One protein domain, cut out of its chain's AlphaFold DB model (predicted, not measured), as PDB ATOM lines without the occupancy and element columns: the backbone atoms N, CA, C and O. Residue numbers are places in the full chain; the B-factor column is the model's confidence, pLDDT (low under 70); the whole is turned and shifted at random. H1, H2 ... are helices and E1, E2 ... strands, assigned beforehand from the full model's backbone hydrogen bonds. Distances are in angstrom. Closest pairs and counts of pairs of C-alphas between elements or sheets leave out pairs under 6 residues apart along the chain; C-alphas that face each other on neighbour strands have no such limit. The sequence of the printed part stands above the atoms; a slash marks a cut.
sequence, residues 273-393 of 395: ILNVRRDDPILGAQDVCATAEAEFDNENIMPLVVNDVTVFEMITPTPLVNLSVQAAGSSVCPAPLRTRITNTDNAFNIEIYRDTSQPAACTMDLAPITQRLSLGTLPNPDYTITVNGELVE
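AT A GLANCE: This is residues 273 to 393 of the 395 residues of an uncharacterized protein of Anaerolineae bacterium (UniProt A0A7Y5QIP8). The model is a sandwich of two strongly twisted sheets, a larger one made of E1, E2, E5, E6, E8 and E9 and a smaller one made of E3, E4 and E7, with the helix H2 over the larger sheet on the side away from the smaller one. The short helix H1 lies next to H2, and residues 284 to 289 between and within these two helices stick out from the body. The printed part has 121 residues, with two named helices and nine named strands in the order E1 H1 H2 E2 E3 E4 E5 E6 E7 E8 E9, and its class is mostly strand. The larger sheet is branched and mixed, while the smaller runs E3 E4 E7 and is antiparallel. The whole is compact, with a radius of gyration of the C-alphas of 14.8 A and spans of 43 by 34 by 23 A.

IN THESE COORDINATES: In the larger sheet, E6 is residues 347 to 355, 24.0 A from first to last C-alpha, and E5 is residues 337 to 344, 23.6 A. E1 is residues 273 to 277, beginning at C-alpha 273 at (84.681, 112.152, 93.747). E2 is residues 301 to 303, E8 is residues 384 to 387, and E9 is residues 390 to 392, ending at C-alpha 392 at (67.156, 111.023, 87.958). In the smaller sheet, E3 is residues 305 to 313, 23.3 A, E4 is residues 321 to 332, 29.6 A, and E7 is residues 363 to 374, 29.0 A. These three bend, E3 by 53 degrees at residue 308, E4 by 61 degrees at residue 328 and E7 by 68 degrees at residue 366. H1 is residues 281 to 284, and H2 is residues 288 to 296, 11.9 A, beginning at C-alpha 288 at (94.128, 117.873, 101.895).

HOW THE PARTS SIT: E6 has three neighbours in the larger sheet. E5 lies on one side of it, antiparallel, with N 340 and O 351 at 2.9 A; the two form a hairpin. On the other side of E6 lie E8, parallel, beside residues 347 to 351, with N 350 and O 386 at 2.8 A, and E2, antiparallel, beside residues 352 to 355, with N 302 and O 354 at 2.9 A. E1 is an edge strand antiparallel to E5, with N 275 and O 339 at 2.7 A. E8 and E9 form a hairpin, with N 387 and O 390 at 2.9 A. In the smaller sheet E4 is the inner strand; it forms a hairpin with E3, with N 310 and O 324 at 3.0 A, and is antiparallel to E7, with N 327 and O 369 at 3.0 A. The sheets form a sandwich, two sheets face to face, 9.1 A centre to centre where they face each other, their strands at 35 degrees. E2 runs on into E3 at 74 degrees, across a break of 1 residue. H2 is on the larger sheet at a height over the sheet of 10.2 A, over E5 and across the strands, at 72 degrees to E5 on the local plane; the closest C-alphas of H2 and E5 are those of Phe 296 and Arg 340, 6.4 A apart. H1 is on neither sheet and touches H2 only at the corner, and only just, with 3 pairs of C-alphas within 8 A, the closest being Ile 282 and Val 288 at 6.1 A. In H2 every O i to N i+4 pair is within hydrogen-bond range; H1 is too short for such a pair.

THE WHOLE: The two C-alphas farthest apart, those of Pro 317 and Ala 361, are 45.6 A apart. The printed part has no cut, and no link is long; those from E3 to E4, E6 to E7 and E7 to E8 are short and the others tight. The mean pLDDT of the printed part is 81.9, and residues 313 to 323, 329 to 332, 359, 364 and 379 are under 70.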
ATOM      1  N   ILE A 273      84.415 110.744  94.078       93.88
ATOM      2  CA  ILE A 273      84.681 112.152  93.747       93.88
ATOM      3  C   ILE A 273      84.090 113.055  94.834       93.88
ATOM      4  O   ILE A 273      82.895 112.977  95.112       93.88
ATOM      5  N   LEU A 274      84.904 113.922  95.434       94.94
ATOM      6  CA  LEU A 274      84.455 114.975  96.346       94.94
ATOM      7  C   LEU A 274      84.524 116.325  95.638       94.94
ATOM      8  O   LEU A 274      85.604 116.793  95.299       94.94
ATOM      9  N   ASN A 275      83.383 116.966  95.447       92.44
ATOM     10  CA  ASN A 275      83.298 118.314  94.921       92.44
ATOM     11  C   ASN A 275      83.141 119.321  96.073       92.44
ATOM     12  O   ASN A 275      82.253 119.186  96.926       92.44
ATOM     13  N   VAL A 276      84.044 120.298  96.106       92.75
ATOM     14  CA  VAL A 276      84.143 121.356  97.114       92.75
ATOM     15  C   VAL A 276      84.249 122.715  96.432       92.75
ATOM     16  O   VAL A 276      84.696 122.817  95.296       92.75
ATOM     17  N   ARG A 277      83.886 123.787  97.132       89.44
ATOM     18  CA  ARG A 277      84.090 125.153  96.629       89.44
ATOM     19  C   ARG A 277      85.528 125.621  96.846       89.44
ATOM     20  O   ARG A 277      86.201 125.138  97.755       89.44
ATOM     21  N   ARG A 278      85.982 126.609  96.064       88.88
ATOM     22  CA  ARG A 278      87.312 127.241  96.213       88.88
ATOM     23  C   ARG A 278      87.577 127.766  97.632       88.88
ATOM     24  O   ARG A 278      88.726 127.786  98.064       88.88
ATOM     25  N   ASP A 279      86.540 128.186  98.352       89.12
ATOM     26  CA  ASP A 279      86.625 128.691  99.725       89.12
ATOM     27  C   ASP A 279      86.432 127.607 100.807       89.12
ATOM     28  O   ASP A 279      86.402 127.927 102.000       89.12
ATOM     29  N   ASP A 280      86.334 126.325 100.431       92.44
ATOM     30  CA  ASP A 280      86.140 125.239 101.390       92.44
ATOM     31  C   ASP A 280      87.367 125.081 102.316       92.44
ATOM     32  O   ASP A 280      88.501 124.934 101.841       92.44
ATOM     33  N   PRO A 281      87.176 125.042 103.651       92.88
ATOM     34  CA  PRO A 281      88.267 124.876 104.609       92.88
ATOM     35  C   PRO A 281      89.149 123.635 104.403       92.88
ATOM     36  O   PRO A 281      90.298 123.644 104.847       92.88
ATOM     37  N   ILE A 282      88.646 122.574 103.752       94.44
ATOM     38  CA  ILE A 282      89.427 121.361 103.448       94.44
ATOM     39  C   ILE A 282      90.652 121.690 102.596       94.44
ATOM     40  O   ILE A 282      91.715 121.106 102.810       94.44
ATOM     41  N   LEU A 283      90.539 122.659 101.686       93.88
ATOM     42  CA  LEU A 283      91.628 123.047 100.790       93.88
ATOM     43  C   LEU A 283      92.793 123.722 101.530       93.88
ATOM     44  O   LEU A 283      93.918 123.726 101.040       93.88
ATOM     45  N   GLY A 284      92.551 124.252 102.734       92.81
ATOM     46  CA  GLY A 284      93.581 124.817 103.609       92.81
ATOM     47  C   GLY A 284      94.212 123.813 104.583       92.81
ATOM     48  O   GLY A 284      95.045 124.208 105.405       92.81
ATOM     49  N   ALA A 285      93.805 122.540 104.557       95.19
ATOM     50  CA  ALA A 285      94.331 121.528 105.464       95.19
ATOM     51  C   ALA A 285      95.795 121.178 105.144       95.19
ATOM     52  O   ALA A 285      96.230 121.209 103.998       95.19
ATOM     53  N   GLN A 286      96.566 120.789 106.168       96.62
ATOM     54  CA  GLN A 286      97.960 120.358 105.982       96.62
ATOM     55  C   GLN A 286      98.069 119.108 105.092       96.62
ATOM     56  O   GLN A 286      99.044 118.954 104.362       96.62
ATOM     57  N   ASP A 287      97.077 118.225 105.186       96.31
ATOM     58  CA  ASP A 287      96.926 117.036 104.356       96.31
ATOM     59  C   ASP A 287      95.515 117.053 103.765       96.31
ATOM     60  O   ASP A 287      94.546 116.602 104.385       96.31
ATOM     61  N   VAL A 288      95.402 117.679 102.594       95.81
ATOM     62  CA  VAL A 288      94.128 117.873 101.895       95.81
ATOM     63  C   VAL A 288      93.502 116.525 101.541       95.81
ATOM     64  O   VAL A 288      92.320 116.333 101.804       95.81
ATOM     65  N   CYS A 289      94.282 115.564 101.032       96.31
ATOM     66  CA  CYS A 289      93.761 114.257 100.630       96.31
ATOM     67  C   CYS A 289      93.232 113.445 101.816       96.31
ATOM     68  O   CYS A 289      92.125 112.923 101.720       96.31
ATOM     69  N   ALA A 290      93.962 113.360 102.933       97.06
ATOM     70  CA  ALA A 290      93.479 112.624 104.106       97.06
ATOM     71  C   ALA A 290      92.256 113.298 104.753       97.06
ATOM     72  O   ALA A 290      91.337 112.625 105.219       97.06
ATOM     73  N   THR A 291      92.223 114.636 104.770       96.56
ATOM     74  CA  THR A 291      91.083 115.398 105.310       96.56
ATOM     75  C   THR A 291      89.846 115.233 104.429       96.56
ATOM     76  O   THR A 291      88.753 115.008 104.942       96.56
ATOM     77  N   ALA A 292      90.019 115.304 103.110       96.38
ATOM     78  CA  ALA A 292      88.956 115.084 102.142       96.38
ATOM     79  C   ALA A 292      88.435 113.640 102.168       96.38
ATOM     80  O   ALA A 292      87.230 113.449 102.054       96.38
ATOM     81  N   GLU A 293      89.294 112.636 102.381       97.38
ATOM     82  CA  GLU A 293      88.857 111.242 102.559       97.38
ATOM     83  C   GLU A 293      87.945 111.096 103.779       97.38
ATOM     84  O   GLU A 293      86.847 110.548 103.688       97.38
ATOM     85  N   ALA A 294      88.386 111.640 104.918       96.19
ATOM     86  CA  ALA A 294      87.616 111.609 106.155       96.19
ATOM     87  C   ALA A 294      86.277 112.347 106.017       96.19
ATOM     88  O   ALA A 294      85.281 111.911 106.593       96.19
ATOM     89  N   GLU A 295      86.246 113.443 105.253       95.56
ATOM     90  CA  GLU A 295      85.001 114.139 104.936       95.56
ATOM     91  C   GLU A 295      84.109 113.332 103.994       95.56
ATOM     92  O   GLU A 295      82.904 113.248 104.215       95.56
ATOM     93  N   PHE A 296      84.671 112.712 102.957       96.12
ATOM     94  CA  PHE A 296      83.904 111.877 102.040       96.12
ATOM     95  C   PHE A 296      83.181 110.760 102.805       96.12
ATOM     96  O   PHE A 296      82.014 110.490 102.526       96.12
ATOM     97  N   ASP A 297      83.838 110.167 103.804       96.06
ATOM     98  CA  ASP A 297      83.291 109.107 104.661       96.06
ATOM     99  C   ASP A 297      82.485 109.628 105.868       96.06
ATOM    100  O   ASP A 297      82.055 108.849 106.722       96.06
ATOM    101  N   ASN A 298      82.256 110.941 105.966       93.38
ATOM    102  CA  ASN A 298      81.491 111.540 107.052       93.38
ATOM    103  C   ASN A 298      80.013 111.115 106.972       93.38
ATOM    104  O   ASN A 298      79.323 111.319 105.971       93.38
ATOM    105  N   GLU A 299      79.507 110.534 108.060       94.81
ATOM    106  CA  GLU A 299      78.094 110.157 108.202       94.81
ATOM    107  C   GLU A 299      77.253 111.270 108.861       94.81
ATOM    108  O   GLU A 299      76.023 111.222 108.832       94.81
ATOM    109  N   ASN A 300      77.888 112.293 109.450       92.38
ATOM    110  CA  ASN A 300      77.209 113.408 110.119       92.38
ATOM    111  C   ASN A 300      76.850 114.508 109.120       92.38
ATOM    112  O   ASN A 300      77.318 115.647 109.213       92.38
ATOM    113  N   ILE A 301      75.989 114.169 108.172       92.00
ATOM    114  CA  ILE A 301      75.603 115.059 107.081       92.00
ATOM    115  C   ILE A 301      74.133 115.467 107.179       92.00
ATOM    116  O   ILE A 301      73.289 114.740 107.704       92.00
ATOM    117  N   MET A 302      73.815 116.641 106.641       89.12
ATOM    118  CA  MET A 302      72.446 117.074 106.375       89.12
ATOM    119  C   MET A 302      72.251 117.134 104.858       89.12
ATOM    120  O   MET A 302      72.681 118.119 104.247       89.12
ATOM    121  N   PRO A 303      71.634 116.107 104.242       89.81
ATOM    122  CA  PRO A 303      71.319 116.125 102.819       89.81
ATOM    123  C   PRO A 303      70.390 117.293 102.487       89.81
ATOM    124  O   PRO A 303      69.467 117.600 103.248       89.81
ATOM    125  N   LEU A 304      70.629 117.949 101.356       87.50
ATOM    126  CA  LEU A 304      69.730 118.988 100.861       87.50
ATOM    127  C   LEU A 304      68.518 118.370 100.158       87.50
ATOM    128  O   LEU A 304      68.582 117.279  99.593       87.50
ATOM    129  N   VAL A 305      67.402 119.098 100.154       83.81
ATOM    130  CA  VAL A 305      66.264 118.737  99.304       83.81
ATOM    131  C   VAL A 305      66.594 119.161  97.881       83.81
ATOM    132  O   VAL A 305      66.844 120.340  97.628       83.81
ATOM    133  N   VAL A 306      66.608 118.195  96.972       85.06
ATOM    134  CA  VAL A 306      66.802 118.421  95.542       85.06
ATOM    135  C   VAL A 306      65.437 118.686  94.925       85.06
ATOM    136  O   VAL A 306      64.514 117.898  95.091       85.06
ATOM    137  N   ASN A 307      65.286 119.835  94.276       82.38
ATOM    138  CA  ASN A 307      64.037 120.241  93.638       82.38
ATOM    139  C   ASN A 307      63.996 119.827  92.169       82.38
ATOM    140  O   ASN A 307      62.922 119.538  91.652       82.38
ATOM    141  N   ASP A 308      65.152 119.868  91.509       83.12
ATOM    142  CA  ASP A 308      65.294 119.572  90.092       83.12
ATOM    143  C   ASP A 308      66.733 119.152  89.786       83.12
ATOM    144  O   ASP A 308      67.682 119.629  90.424       83.12
ATOM    145  N   VAL A 309      66.883 118.272  88.800       82.44
ATOM    146  CA  VAL A 309      68.175 117.844  88.271       82.44
ATOM    147  C   VAL A 309      68.082 117.876  86.762       82.44
ATOM    148  O   VAL A 309      67.332 117.113  86.163       82.44
ATOM    149  N   THR A 310      68.880 118.737  86.143       81.56
ATOM    150  CA  THR A 310      69.028 118.746  84.691       81.56
ATOM    151  C   THR A 310      70.364 118.130  84.323       81.56
ATOM    152  O   THR A 310      71.411 118.578  84.799       81.56
ATOM    153  N   VAL A 311      70.320 117.108  83.475       76.38
ATOM    154  CA  VAL A 311      71.505 116.469  82.913       76.38
ATOM    155  C   VAL A 311      71.858 117.177  81.611       76.38
ATOM    156  O   VAL A 311      71.020 117.323  80.726       76.38
ATOM    157  N   PHE A 312      73.102 117.621  81.496       72.25
ATOM    158  CA  PHE A 312      73.666 118.148  80.265       72.25
ATOM    159  C   PHE A 312      74.851 117.269  79.882       72.25
ATOM    160  O   PHE A 312      75.900 117.304  80.528       72.25
ATOM    161  N   GLU A 313      74.686 116.473  78.831       61.59
ATOM    162  CA  GLU A 313      75.794 115.728  78.241       61.59
ATOM    163  C   GLU A 313      76.571 116.632  77.283       61.59
ATOM    164  O   GLU A 313      75.994 117.316  76.433       61.59
ATOM    165  N   MET A 314      77.899 116.625  77.391       52.91
ATOM    166  CA  MET A 314      78.731 117.151  76.312       52.91
ATOM    167  C   MET A 314      78.893 116.076  75.242       52.91
ATOM    168  O   MET A 314      79.305 114.958  75.553       52.91
ATOM    169  N   ILE A 315      78.599 116.431  73.986       44.53
ATOM    170  CA  ILE A 315      78.818 115.591  72.800       44.53
ATOM    171  C   ILE A 315      80.328 115.369  72.653       44.53
ATOM    172  O   ILE A 315      81.025 116.102  71.962       44.53
ATOM    173  N   THR A 316      80.842 114.380  73.369       49.88
ATOM    174  CA  THR A 316      82.236 113.944  73.356       49.88
ATOM    175  C   THR A 316      82.237 112.416  73.377       49.88
ATOM    176  O   THR A 316      81.283 111.817  73.882       49.88
ATOM    177  N   PRO A 317      83.267 111.750  72.828       40.28
ATOM    178  CA  PRO A 317      83.336 110.285  72.795       40.28
ATOM    179  C   PRO A 317      83.305 109.630  74.189       40.28
ATOM    180  O   PRO A 317      82.992 108.448  74.301       40.28
ATOM    181  N   THR A 318      83.563 110.399  75.251       52.12
ATOM    182  CA  THR A 318      83.301 110.044  76.650       52.12
ATOM    183  C   THR A 318      82.507 111.174  77.311       52.12
ATOM    184  O   THR A 318      83.128 112.148  77.741       52.12
ATOM    185  N   PRO A 319      81.165 111.086  77.375       54.22
ATOM    186  CA  PRO A 319      80.325 112.207  77.771       54.22
ATOM    187  C   PRO A 319      80.668 112.651  79.187       54.22
ATOM    188  O   PRO A 319      80.510 111.901  80.152       54.22
ATOM    189  N   LEU A 320      81.131 113.893  79.302       61.25
ATOM    190  CA  LEU A 320      81.135 114.579  80.579       61.25
ATOM    191  C   LEU A 320      79.675 114.826  80.949       61.25
ATOM    192  O   LEU A 320      78.976 115.580  80.267       61.25
ATOM    193  N   VAL A 321      79.218 114.186  82.018       63.91
ATOM    194  CA  VAL A 321      77.890 114.455  82.560       63.91
ATOM    195  C   VAL A 321      77.998 115.684  83.444       63.91
ATOM    196  O   VAL A 321      78.586 115.610  84.526       63.91
ATOM    197  N   ASN A 322      77.444 116.799  82.972       66.50
ATOM    198  CA  ASN A 322      77.271 118.000  83.769       66.50
ATOM    199  C   ASN A 322      75.863 118.020  84.352       66.50
ATOM    200  O   ASN A 322      74.879 117.994  83.618       66.50
ATOM    201  N   LEU A 323      75.752 118.094  85.672       68.62
ATOM    202  CA  LEU A 323      74.457 118.192  86.340       68.62
ATOM    203  C   LEU A 323      74.240 119.611  86.818       68.62
ATOM    204  O   LEU A 323      75.105 120.140  87.506       68.62
ATOM    205  N   SER A 324      73.087 120.194  86.504       74.00
ATOM    206  CA  SER A 324      72.573 121.362  87.214       74.00
ATOM    207  C   SER A 324      71.596 120.884  88.268       74.00
ATOM    208  O   SER A 324      70.493 120.453  87.932       74.00
ATOM    209  N   VAL A 325      71.984 120.973  89.535       71.94
ATOM    210  CA  VAL A 325      71.098 120.585  90.635       71.94
ATOM    211  C   VAL A 325      70.528 121.824  91.292       71.94
ATOM    212  O   VAL A 325      71.290 122.617  91.837       71.94
ATOM    213  N   GLN A 326      69.202 121.976  91.259       73.06
ATOM    214  CA  GLN A 326      68.510 122.992  92.044       73.06
ATOM    215  C   GLN A 326      68.192 122.425  93.419       73.06
ATOM    216  O   GLN A 326      67.236 121.670  93.585       73.06
ATOM    217  N   ALA A 327      68.967 122.806  94.423       73.06
ATOM    218  CA  ALA A 327      68.721 122.400  95.799       73.06
ATOM    219  C   ALA A 327      68.060 123.527  96.603       73.06
ATOM    220  O   ALA A 327      68.312 124.710  96.368       73.06
ATOM    221  N   ALA A 328      67.228 123.167  97.577       73.31
ATOM    222  CA  ALA A 328      66.747 124.086  98.598       73.31
ATOM    223  C   ALA A 328      67.653 123.979  99.830       73.31
ATOM    224  O   ALA A 328      67.600 123.003 100.583       73.31
ATOM    225  N   GLY A 329      68.502 124.988 100.029       66.00
ATOM    226  CA  GLY A 329      69.416 125.069 101.166       66.00
ATOM    227  C   GLY A 329      69.080 126.235 102.087       66.00
ATOM    228  O   GLY A 329      68.578 127.263 101.644       66.00
ATOM    229  N   SER A 330      69.396 126.100 103.375       68.06
ATOM    230  CA  SER A 330      69.358 127.227 104.313       68.06
ATOM    231  C   SER A 330      70.199 128.400 103.790       68.06
ATOM    232  O   SER A 330      71.376 128.223 103.474       68.06
ATOM    233  N   SER A 331      69.586 129.583 103.726       62.09
ATOM    234  CA  SER A 331      70.163 130.858 103.265       62.09
ATOM    235  C   SER A 331      71.358 131.336 104.081       62.09
ATOM    236  O   SER A 331      72.208 132.047 103.558       62.09
ATOM    237  N   VAL A 332      71.435 130.968 105.361       67.75
ATOM    238  CA  VAL A 332      72.539 131.344 106.246       67.75
ATOM    239  C   VAL A 332      72.968 130.101 106.999       67.75
ATOM    240  O   VAL A 332      72.505 129.853 108.106       67.75
ATOM    241  N   CYS A 333      73.831 129.304 106.379       73.94
ATOM    242  CA  CYS A 333      74.454 128.145 107.004       73.94
ATOM    243  C   CYS A 333      75.962 128.232 106.742       73.94
ATOM    244  O   CYS A 333      76.363 128.151 105.583       73.94
ATOM    245  N   PRO A 334      76.801 128.440 107.776       78.44
ATOM    246  CA  PRO A 334      78.242 128.613 107.588       78.44
ATOM    247  C   PRO A 334      78.958 127.294 107.278       78.44
ATOM    248  O   PRO A 334      80.125 127.316 106.909       78.44
ATOM    249  N   ALA A 335      78.282 126.152 107.441       83.56
ATOM    250  CA  ALA A 335      78.810 124.873 106.996       83.56
ATOM    251  C   ALA A 335      78.917 124.877 105.462       83.56
ATOM    252  O   ALA A 335      77.908 125.174 104.806       83.56
ATOM    253  N   PRO A 336      80.090 124.553 104.890       86.25
ATOM    254  CA  PRO A 336      80.275 124.541 103.446       86.25
ATOM    255  C   PRO A 336      79.314 123.544 102.793       86.25
ATOM    256  O   PRO A 336      78.945 122.521 103.377       86.25
ATOM    257  N   LEU A 337      78.859 123.892 101.593       88.19
ATOM    258  CA  LEU A 337      78.087 122.994 100.747       88.19
ATOM    259  C   LEU A 337      79.070 122.086 100.010       88.19
ATOM    260  O   LEU A 337      79.983 122.589  99.359       88.19
ATOM    261  N   ARG A 338      78.869 120.775 100.107       93.19
ATOM    262  CA  ARG A 338      79.727 119.771  99.480       93.19
ATOM    263  C   ARG A 338      78.890 118.779  98.706       93.19
ATOM    264  O   ARG A 338      77.714 118.565  99.017       93.19
ATOM    265  N   THR A 339      79.536 118.139  97.743       93.31
ATOM    266  CA  THR A 339      78.926 117.063  96.975       93.31
ATOM    267  C   THR A 339      79.876 115.889  96.910       93.31
ATOM    268  O   THR A 339      81.034 116.055  96.545       93.31
ATOM    269  N   ARG A 340      79.406 114.693  97.255       95.50
ATOM    270  CA  ARG A 340      80.174 113.465  97.039       95.50
ATOM    271  C   ARG A 340      79.487 112.595  96.004       95.50
ATOM    272  O   ARG A 340      78.263 112.514  95.970       95.50
ATOM    273  N   ILE A 341      80.284 111.965  95.159       94.06
ATOM    274  CA  ILE A 341      79.837 111.083  94.088       94.06
ATOM    275  C   ILE A 341      80.517 109.740  94.311       94.06
ATOM    276  O   ILE A 341      81.740 109.680  94.448       94.06
ATOM    277  N   THR A 342      79.725 108.673  94.338       94.62
ATOM    278  CA  THR A 342      80.225 107.294  94.344       94.62
ATOM    279  C   THR A 342      79.818 106.606  93.052       94.62
ATOM    280  O   THR A 342      78.639 106.630  92.699       94.62
ATOM    281  N   ASN A 343      80.768 105.976  92.369       91.31
ATOM    282  CA  ASN A 343      80.514 105.170  91.181       91.31
ATOM    283  C   ASN A 343      80.605 103.676  91.523       91.31
ATOM    284  O   ASN A 343      81.568 103.227  92.141       91.31
ATOM    285  N   THR A 344      79.592 102.904  91.129       90.19
ATOM    286  CA  THR A 344      79.560 101.440  91.292       90.19
ATOM    287  C   THR A 344      78.890 100.803  90.083       90.19
ATOM    288  O   THR A 344      77.701 101.017  89.875       90.19
ATOM    289  N   ASP A 345      79.622 100.005  89.301       81.25
ATOM    290  CA  ASP A 345      79.076  99.154  88.227       81.25
ATOM    291  C   ASP A 345      78.083  99.868  87.266       81.25
ATOM    292  O   ASP A 345      77.077  99.283  86.860       81.25
ATOM    293  N   ASN A 346      78.375 101.123  86.881       82.94
ATOM    294  CA  ASN A 346      77.546 102.033  86.056       82.94
ATOM    295  C   ASN A 346      76.408 102.777  86.791       82.94
ATOM    296  O   ASN A 346      75.480 103.287  86.159       82.94
ATOM    297  N   ALA A 347      76.455 102.871  88.116       89.00
ATOM    298  CA  ALA A 347      75.558 103.716  88.900       89.00
ATOM    299  C   ALA A 347      76.338 104.823  89.616       89.00
ATOM    300  O   ALA A 347      77.277 104.539  90.362       89.00
ATOM    301  N   PHE A 348      75.907 106.069  89.422       90.88
ATOM    302  CA  PHE A 348      76.410 107.240  90.133       90.88
ATOM    303  C   PHE A 348      75.449 107.604  91.254       90.88
ATOM    304  O   PHE A 348      74.291 107.944  91.015       90.88
ATOM    305  N   ASN A 349      75.948 107.550  92.483       93.50
ATOM    306  CA  ASN A 349      75.227 107.992  93.665       93.50
ATOM    307  C   ASN A 349      75.797 109.334  94.100       93.50
ATOM    308  O   ASN A 349      76.960 109.416  94.498       93.50
ATOM    309  N   ILE A 350      74.984 110.375  93.991       93.00
ATOM    310  CA  ILE A 350      75.369 111.756  94.251       93.00
ATOM    311  C   ILE A 350      74.689 112.196  95.532       93.00
ATOM    312  O   ILE A 350      73.466 112.151  95.643       93.00
ATOM    313  N   GLU A 351      75.475 112.652  96.494       93.62
ATOM    314  CA  GLU A 351      74.962 113.207  97.734       93.62
ATOM    315  C   GLU A 351      75.387 114.664  97.857       93.62
ATOM    316  O   GLU A 351      76.580 114.959  97.910       93.62
ATOM    317  N   ILE A 352      74.407 115.569  97.912       91.56
ATOM    318  CA  ILE A 352      74.617 117.006  98.129       91.56
ATOM    319  C   ILE A 352      74.216 117.320  99.557       91.56
ATOM    320  O   ILE A 352      73.056 117.126  99.944       91.56
ATOM    321  N   TYR A 353      75.167 117.810 100.343       92.12
ATOM    322  CA  TYR A 353      74.999 117.910 101.782       92.12
ATOM    323  C   TYR A 353      75.757 119.086 102.400       92.12
ATOM    324  O   TYR A 353      76.615 119.722 101.788       92.12
ATOM    325  N   ARG A 354      75.417 119.372 103.659       89.81
ATOM    326  CA  ARG A 354      76.239 120.187 104.560       89.81
ATOM    327  C   ARG A 354      76.775 119.322 105.689       89.81
ATOM    328  O   ARG A 354      76.032 118.499 106.231       89.81
ATOM    329  N   ASP A 355      78.030 119.541 106.056       86.25
ATOM    330  CA  ASP A 355      78.628 118.917 107.236       86.25
ATOM    331  C   ASP A 355      77.968 119.461 108.515       86.25
ATOM    332  O   ASP A 355      77.866 120.672 108.723       86.25
ATOM    333  N   THR A 356      77.498 118.558 109.378       80.50
ATOM    334  CA  THR A 356      76.864 118.899 110.665       80.50
ATOM    335  C   THR A 356      77.774 118.666 111.868       80.50
ATOM    336  O   THR A 356      77.358 118.900 113.005       80.50
ATOM    337  N   SER A 357      79.024 118.250 111.642       81.38
ATOM    338  CA  SER A 357      80.026 118.036 112.692       81.38
ATOM    339  C   SER A 357      80.274 119.300 113.529       81.38
ATOM    340  O   SER A 357      80.559 119.218 114.728       81.38
ATOM    341  N   GLN A 358      80.088 120.479 112.925       76.19
ATOM    342  CA  GLN A 358      80.127 121.773 113.591       76.19
ATOM    343  C   GLN A 358      78.706 122.352 113.687       76.19
ATOM    344  O   GLN A 358      78.168 122.832 112.689       76.19
ATOM    345  N   PRO A 359      78.064 122.333 114.873       65.12
ATOM    346  CA  PRO A 359      76.699 122.815 115.025       65.12
ATOM    347  C   PRO A 359      76.655 124.332 114.834       65.12
ATOM    348  O   PRO A 359      76.945 125.105 115.748       65.12
ATOM    349  N   ALA A 360      76.258 124.758 113.643       70.56
ATOM    350  CA  ALA A 360      75.942 126.141 113.349       70.56
ATOM    351  C   ALA A 360      74.431 126.319 113.195       70.56
ATOM    352  O   ALA A 360      73.737 125.473 112.633       70.56
ATOM    353  N   ALA A 361      73.903 127.428 113.713       72.62
ATOM    354  CA  ALA A 361      72.505 127.770 113.508       72.62
ATOM    355  C   ALA A 361      72.295 128.129 112.033       72.62
ATOM    356  O   ALA A 361      72.853 129.119 111.565       72.62
ATOM    357  N   CYS A 362      71.492 127.330 111.331       71.19
ATOM    358  CA  CYS A 362      71.145 127.568 109.937       71.19
ATOM    359  C   CYS A 362      69.739 128.194 109.846       71.19
ATOM    360  O   CYS A 362      68.802 127.726 110.500       71.19
ATOM    361  N   THR A 363      69.570 129.292 109.103       70.69
ATOM    362  CA  THR A 363      68.254 129.941 108.920       70.69
ATOM    363  C   THR A 363      67.411 129.184 107.895       70.69
ATOM    364  O   THR A 363      67.857 128.923 106.785       70.69
ATOM    365  N   MET A 364      66.158 128.855 108.206       58.72
ATOM    366  CA  MET A 364      65.307 128.041 107.315       58.72
ATOM    367  C   MET A 364      64.814 128.750 106.039       58.72
ATOM    368  O   MET A 364      63.971 128.193 105.344       58.72
ATOM    369  N   ASP A 365      65.267 129.967 105.737       71.00
ATOM    370  CA  ASP A 365      64.882 130.610 104.479       71.00
ATOM    371  C   ASP A 365      65.638 129.916 103.342       71.00
ATOM    372  O   ASP A 365      66.868 129.913 103.349       71.00
ATOM    373  N   LEU A 366      64.912 129.212 102.474       71.31
ATOM    374  CA  LEU A 366      65.480 128.322 101.467       71.31
ATOM    375  C   LEU A 366      65.808 129.131 100.214       71.31
ATOM    376  O   LEU A 366      64.899 129.602  99.532       71.31
ATOM    377  N   ALA A 367      67.093 129.273  99.903       70.50
ATOM    378  CA  ALA A 367      67.525 129.849  98.636       70.50
ATOM    379  C   ALA A 367      67.749 128.720  97.616       70.50
ATOM    380  O   ALA A 367      68.300 127.678  97.996       70.50
ATOM    381  N   PRO A 368      67.330 128.892  96.348       75.50
ATOM    382  CA  PRO A 368      67.725 127.976  95.292       75.50
ATOM    383  C   PRO A 368      69.238 128.075  95.098       75.50
ATOM    384  O   PRO A 368      69.787 129.170  94.983       75.50
ATOM    385  N   ILE A 369      69.904 126.928  95.076       75.50
ATOM    386  CA  ILE A 369      71.331 126.818  94.777       75.50
ATOM    387  C   ILE A 369      71.456 125.972  93.522       75.50
ATOM    388  O   ILE A 369      70.847 124.906  93.468       75.50
ATOM    389  N   THR A 370      72.250 126.438  92.564       77.75
ATOM    390  CA  THR A 370      72.639 125.667  91.383       77.75
ATOM    391  C   THR A 370      74.076 125.197  91.557       77.75
ATOM    392  O   THR A 370      74.965 126.023  91.748       77.75
ATOM    393  N   GLN A 371      74.305 123.889  91.480       77.12
ATOM    394  CA  GLN A 371      75.650 123.310  91.386       77.12
ATOM    395  C   GLN A 371      75.876 122.704  90.012       77.12
ATOM    396  O   GLN A 371      74.925 122.186  89.431       77.12
ATOM    397  N   ARG A 372      77.123 122.763  89.527       77.44
ATOM    398  CA  ARG A 372      77.570 122.133  88.281       77.44
ATOM    399  C   ARG A 372      78.542 121.011  88.605       77.44
ATOM    400  O   ARG A 372      79.697 121.262  88.917       77.44
ATOM    401  N   LEU A 373      78.067 119.776  88.516       79.69
ATOM    402  CA  LEU A 373      78.856 118.598  88.880       79.69
ATOM    403  C   LEU A 373      79.364 117.898  87.633       79.69
ATOM    404  O   LEU A 373      78.572 117.692  86.720       79.69
ATOM    405  N   SER A 374      80.622 117.462  87.640       80.25
ATOM    406  CA  SER A 374      81.172 116.584  86.610       80.25
ATOM    407  C   SER A 374      81.373 115.167  87.150       80.25
ATOM    408  O   SER A 374      82.020 114.986  88.182       80.25
ATOM    409  N   LEU A 375      80.830 114.162  86.456       79.19
ATOM    410  CA  LEU A 375      80.948 112.745  86.846       79.19
ATOM    411  C   LEU A 375      82.175 112.031  86.248       79.19
ATOM    412  O   LEU A 375      82.383 110.846  86.504       79.19
ATOM    413  N   GLY A 376      82.992 112.744  85.468       74.62
ATOM    414  CA  GLY A 376      84.106 112.167  84.716       74.62
ATOM    415  C   GLY A 376      83.665 111.405  83.468       74.62
ATOM    416  O   GLY A 376      82.548 111.581  82.980       74.62
ATOM    417  N   THR A 377      84.565 110.585  82.923       71.38
ATOM    418  CA  THR A 377      84.292 109.762  81.744       71.38
ATOM    419  C   THR A 377      83.489 108.513  82.095       71.38
ATOM    420  O   THR A 377      83.845 107.720  82.975       71.38
ATOM    421  N   LEU A 378      82.387 108.331  81.367       71.19
ATOM    422  CA  LEU A 378      81.515 107.174  81.504       71.19
ATOM    423  C   LEU A 378      82.063 105.976  80.718       71.19
ATOM    424  O   LEU A 378      82.284 106.091  79.512       71.19
ATOM    425  N   PRO A 379      82.232 104.802  81.352       66.88
ATOM    426  CA  PRO A 379      82.667 103.597  80.651       66.88
ATOM    427  C   PRO A 379      81.554 102.968  79.791       66.88
ATOM    428  O   PRO A 379      81.843 102.114  78.952       66.88
ATOM    429  N   ASN A 380      80.289 103.349  80.005       74.94
ATOM    430  CA  ASN A 380      79.118 102.788  79.330       74.94
ATOM    431  C   ASN A 380      78.009 103.855  79.187       74.94
ATOM    432  O   ASN A 380      77.748 104.553  80.168       74.94
ATOM    433  N   PRO A 381      77.335 103.971  78.023       75.38
ATOM    434  CA  PRO A 381      76.139 104.810  77.874       75.38
ATOM    435  C   PRO A 381      74.957 104.384  78.760       75.38
ATOM    436  O   PRO A 381      74.120 105.217  79.087       75.38
ATOM    437  N   ASP A 382      74.879 103.115  79.171       83.12
ATOM    438  CA  ASP A 382      73.825 102.632  80.067       83.12
ATOM    439  C   ASP A 382      74.217 102.877  81.535       83.12
ATOM    440  O   ASP A 382      74.726 101.977  82.212       83.12
ATOM    441  N   TYR A 383      73.996 104.097  82.028       85.31
ATOM    442  CA  TYR A 383      74.254 104.472  83.419       85.31
ATOM    443  C   TYR A 383      72.975 104.887  84.152       85.31
ATOM    444  O   TYR A 383      71.959 105.234  83.554       85.31
ATOM    445  N   THR A 384      73.017 104.837  85.483       88.81
ATOM    446  CA  THR A 384      71.950 105.379  86.336       88.81
ATOM    447  C   THR A 384      72.514 106.454  87.249       88.81
ATOM    448  O   THR A 384      73.621 106.310  87.764       88.81
ATOM    449  N   ILE A 385      71.758 107.532  87.446       88.94
ATOM    450  CA  ILE A 385      72.110 108.600  88.382       88.94
ATOM    451  C   ILE A 385      71.068 108.614  89.486       88.94
ATOM    452  O   ILE A 385      69.869 108.695  89.216       88.94
ATOM    453  N   THR A 386      71.526 108.567  90.732       90.81
ATOM    454  CA  THR A 386      70.698 108.921  91.879       90.81
ATOM    455  C   THR A 386      71.257 110.163  92.555       90.81
ATOM    456  O   THR A 386      72.470 110.294  92.711       90.81
ATOM    457  N   VAL A 387      70.382 111.080  92.961       90.31
ATOM    458  CA  VAL A 387      70.760 112.267  93.735       90.31
ATOM    459  C   VAL A 387      69.997 112.237  95.051       90.31
ATOM    460  O   VAL A 387      68.770 112.194  95.065       90.31
ATOM    461  N   ASN A 388      70.724 112.189  96.168       91.12
ATOM    462  CA  ASN A 388      70.180 112.003  97.516       91.12
ATOM    463  C   ASN A 388      69.205 110.807  97.617       91.12
ATOM    464  O   ASN A 388      68.240 110.833  98.379       91.12
ATOM    465  N   GLY A 389      69.478 109.741  96.852       90.00
ATOM    466  CA  GLY A 389      68.695 108.502  96.822       90.00
ATOM    467  C   GLY A 389      67.494 108.501  95.868       90.00
ATOM    468  O   GLY A 389      66.831 107.470  95.749       90.00
ATOM    469  N   GLU A 390      67.218 109.605  95.174       88.88
ATOM    470  CA  GLU A 390      66.164 109.685  94.159       88.88
ATOM    471  C   GLU A 390      66.745 109.447  92.762       88.88
ATOM    472  O   GLU A 390      67.784 110.004  92.417       88.88
ATOM    473  N   LEU A 391      66.093 108.596  91.964       89.69
ATOM    474  CA  LEU A 391      66.510 108.314  90.589       89.69
ATOM    475  C   LEU A 391      66.249 109.539  89.707       89.69
ATOM    476  O   LEU A 391      65.133 110.056  89.691       89.69
ATOM    477  N   VAL A 392      67.261 109.954  88.951       86.19
ATOM    478  CA  VAL A 392      67.156 111.023  87.958       86.19
ATOM    479  C   VAL A 392      66.946 110.395  86.587       86.19
ATOM    480  O   VAL A 392      67.733 109.547  86.162       86.19
ATOM    481  N   GLU A 393      65.879 110.797  85.900       82.50
ATOM    482  CA  GLU A 393      65.687 110.446  84.496       82.50
ATOM    483  C   GLU A 393      66.622 111.317  83.646       82.50
ATOM    484  O   GLU A 393      66.595 112.542  83.731       82.50
TER     485      GLU A 393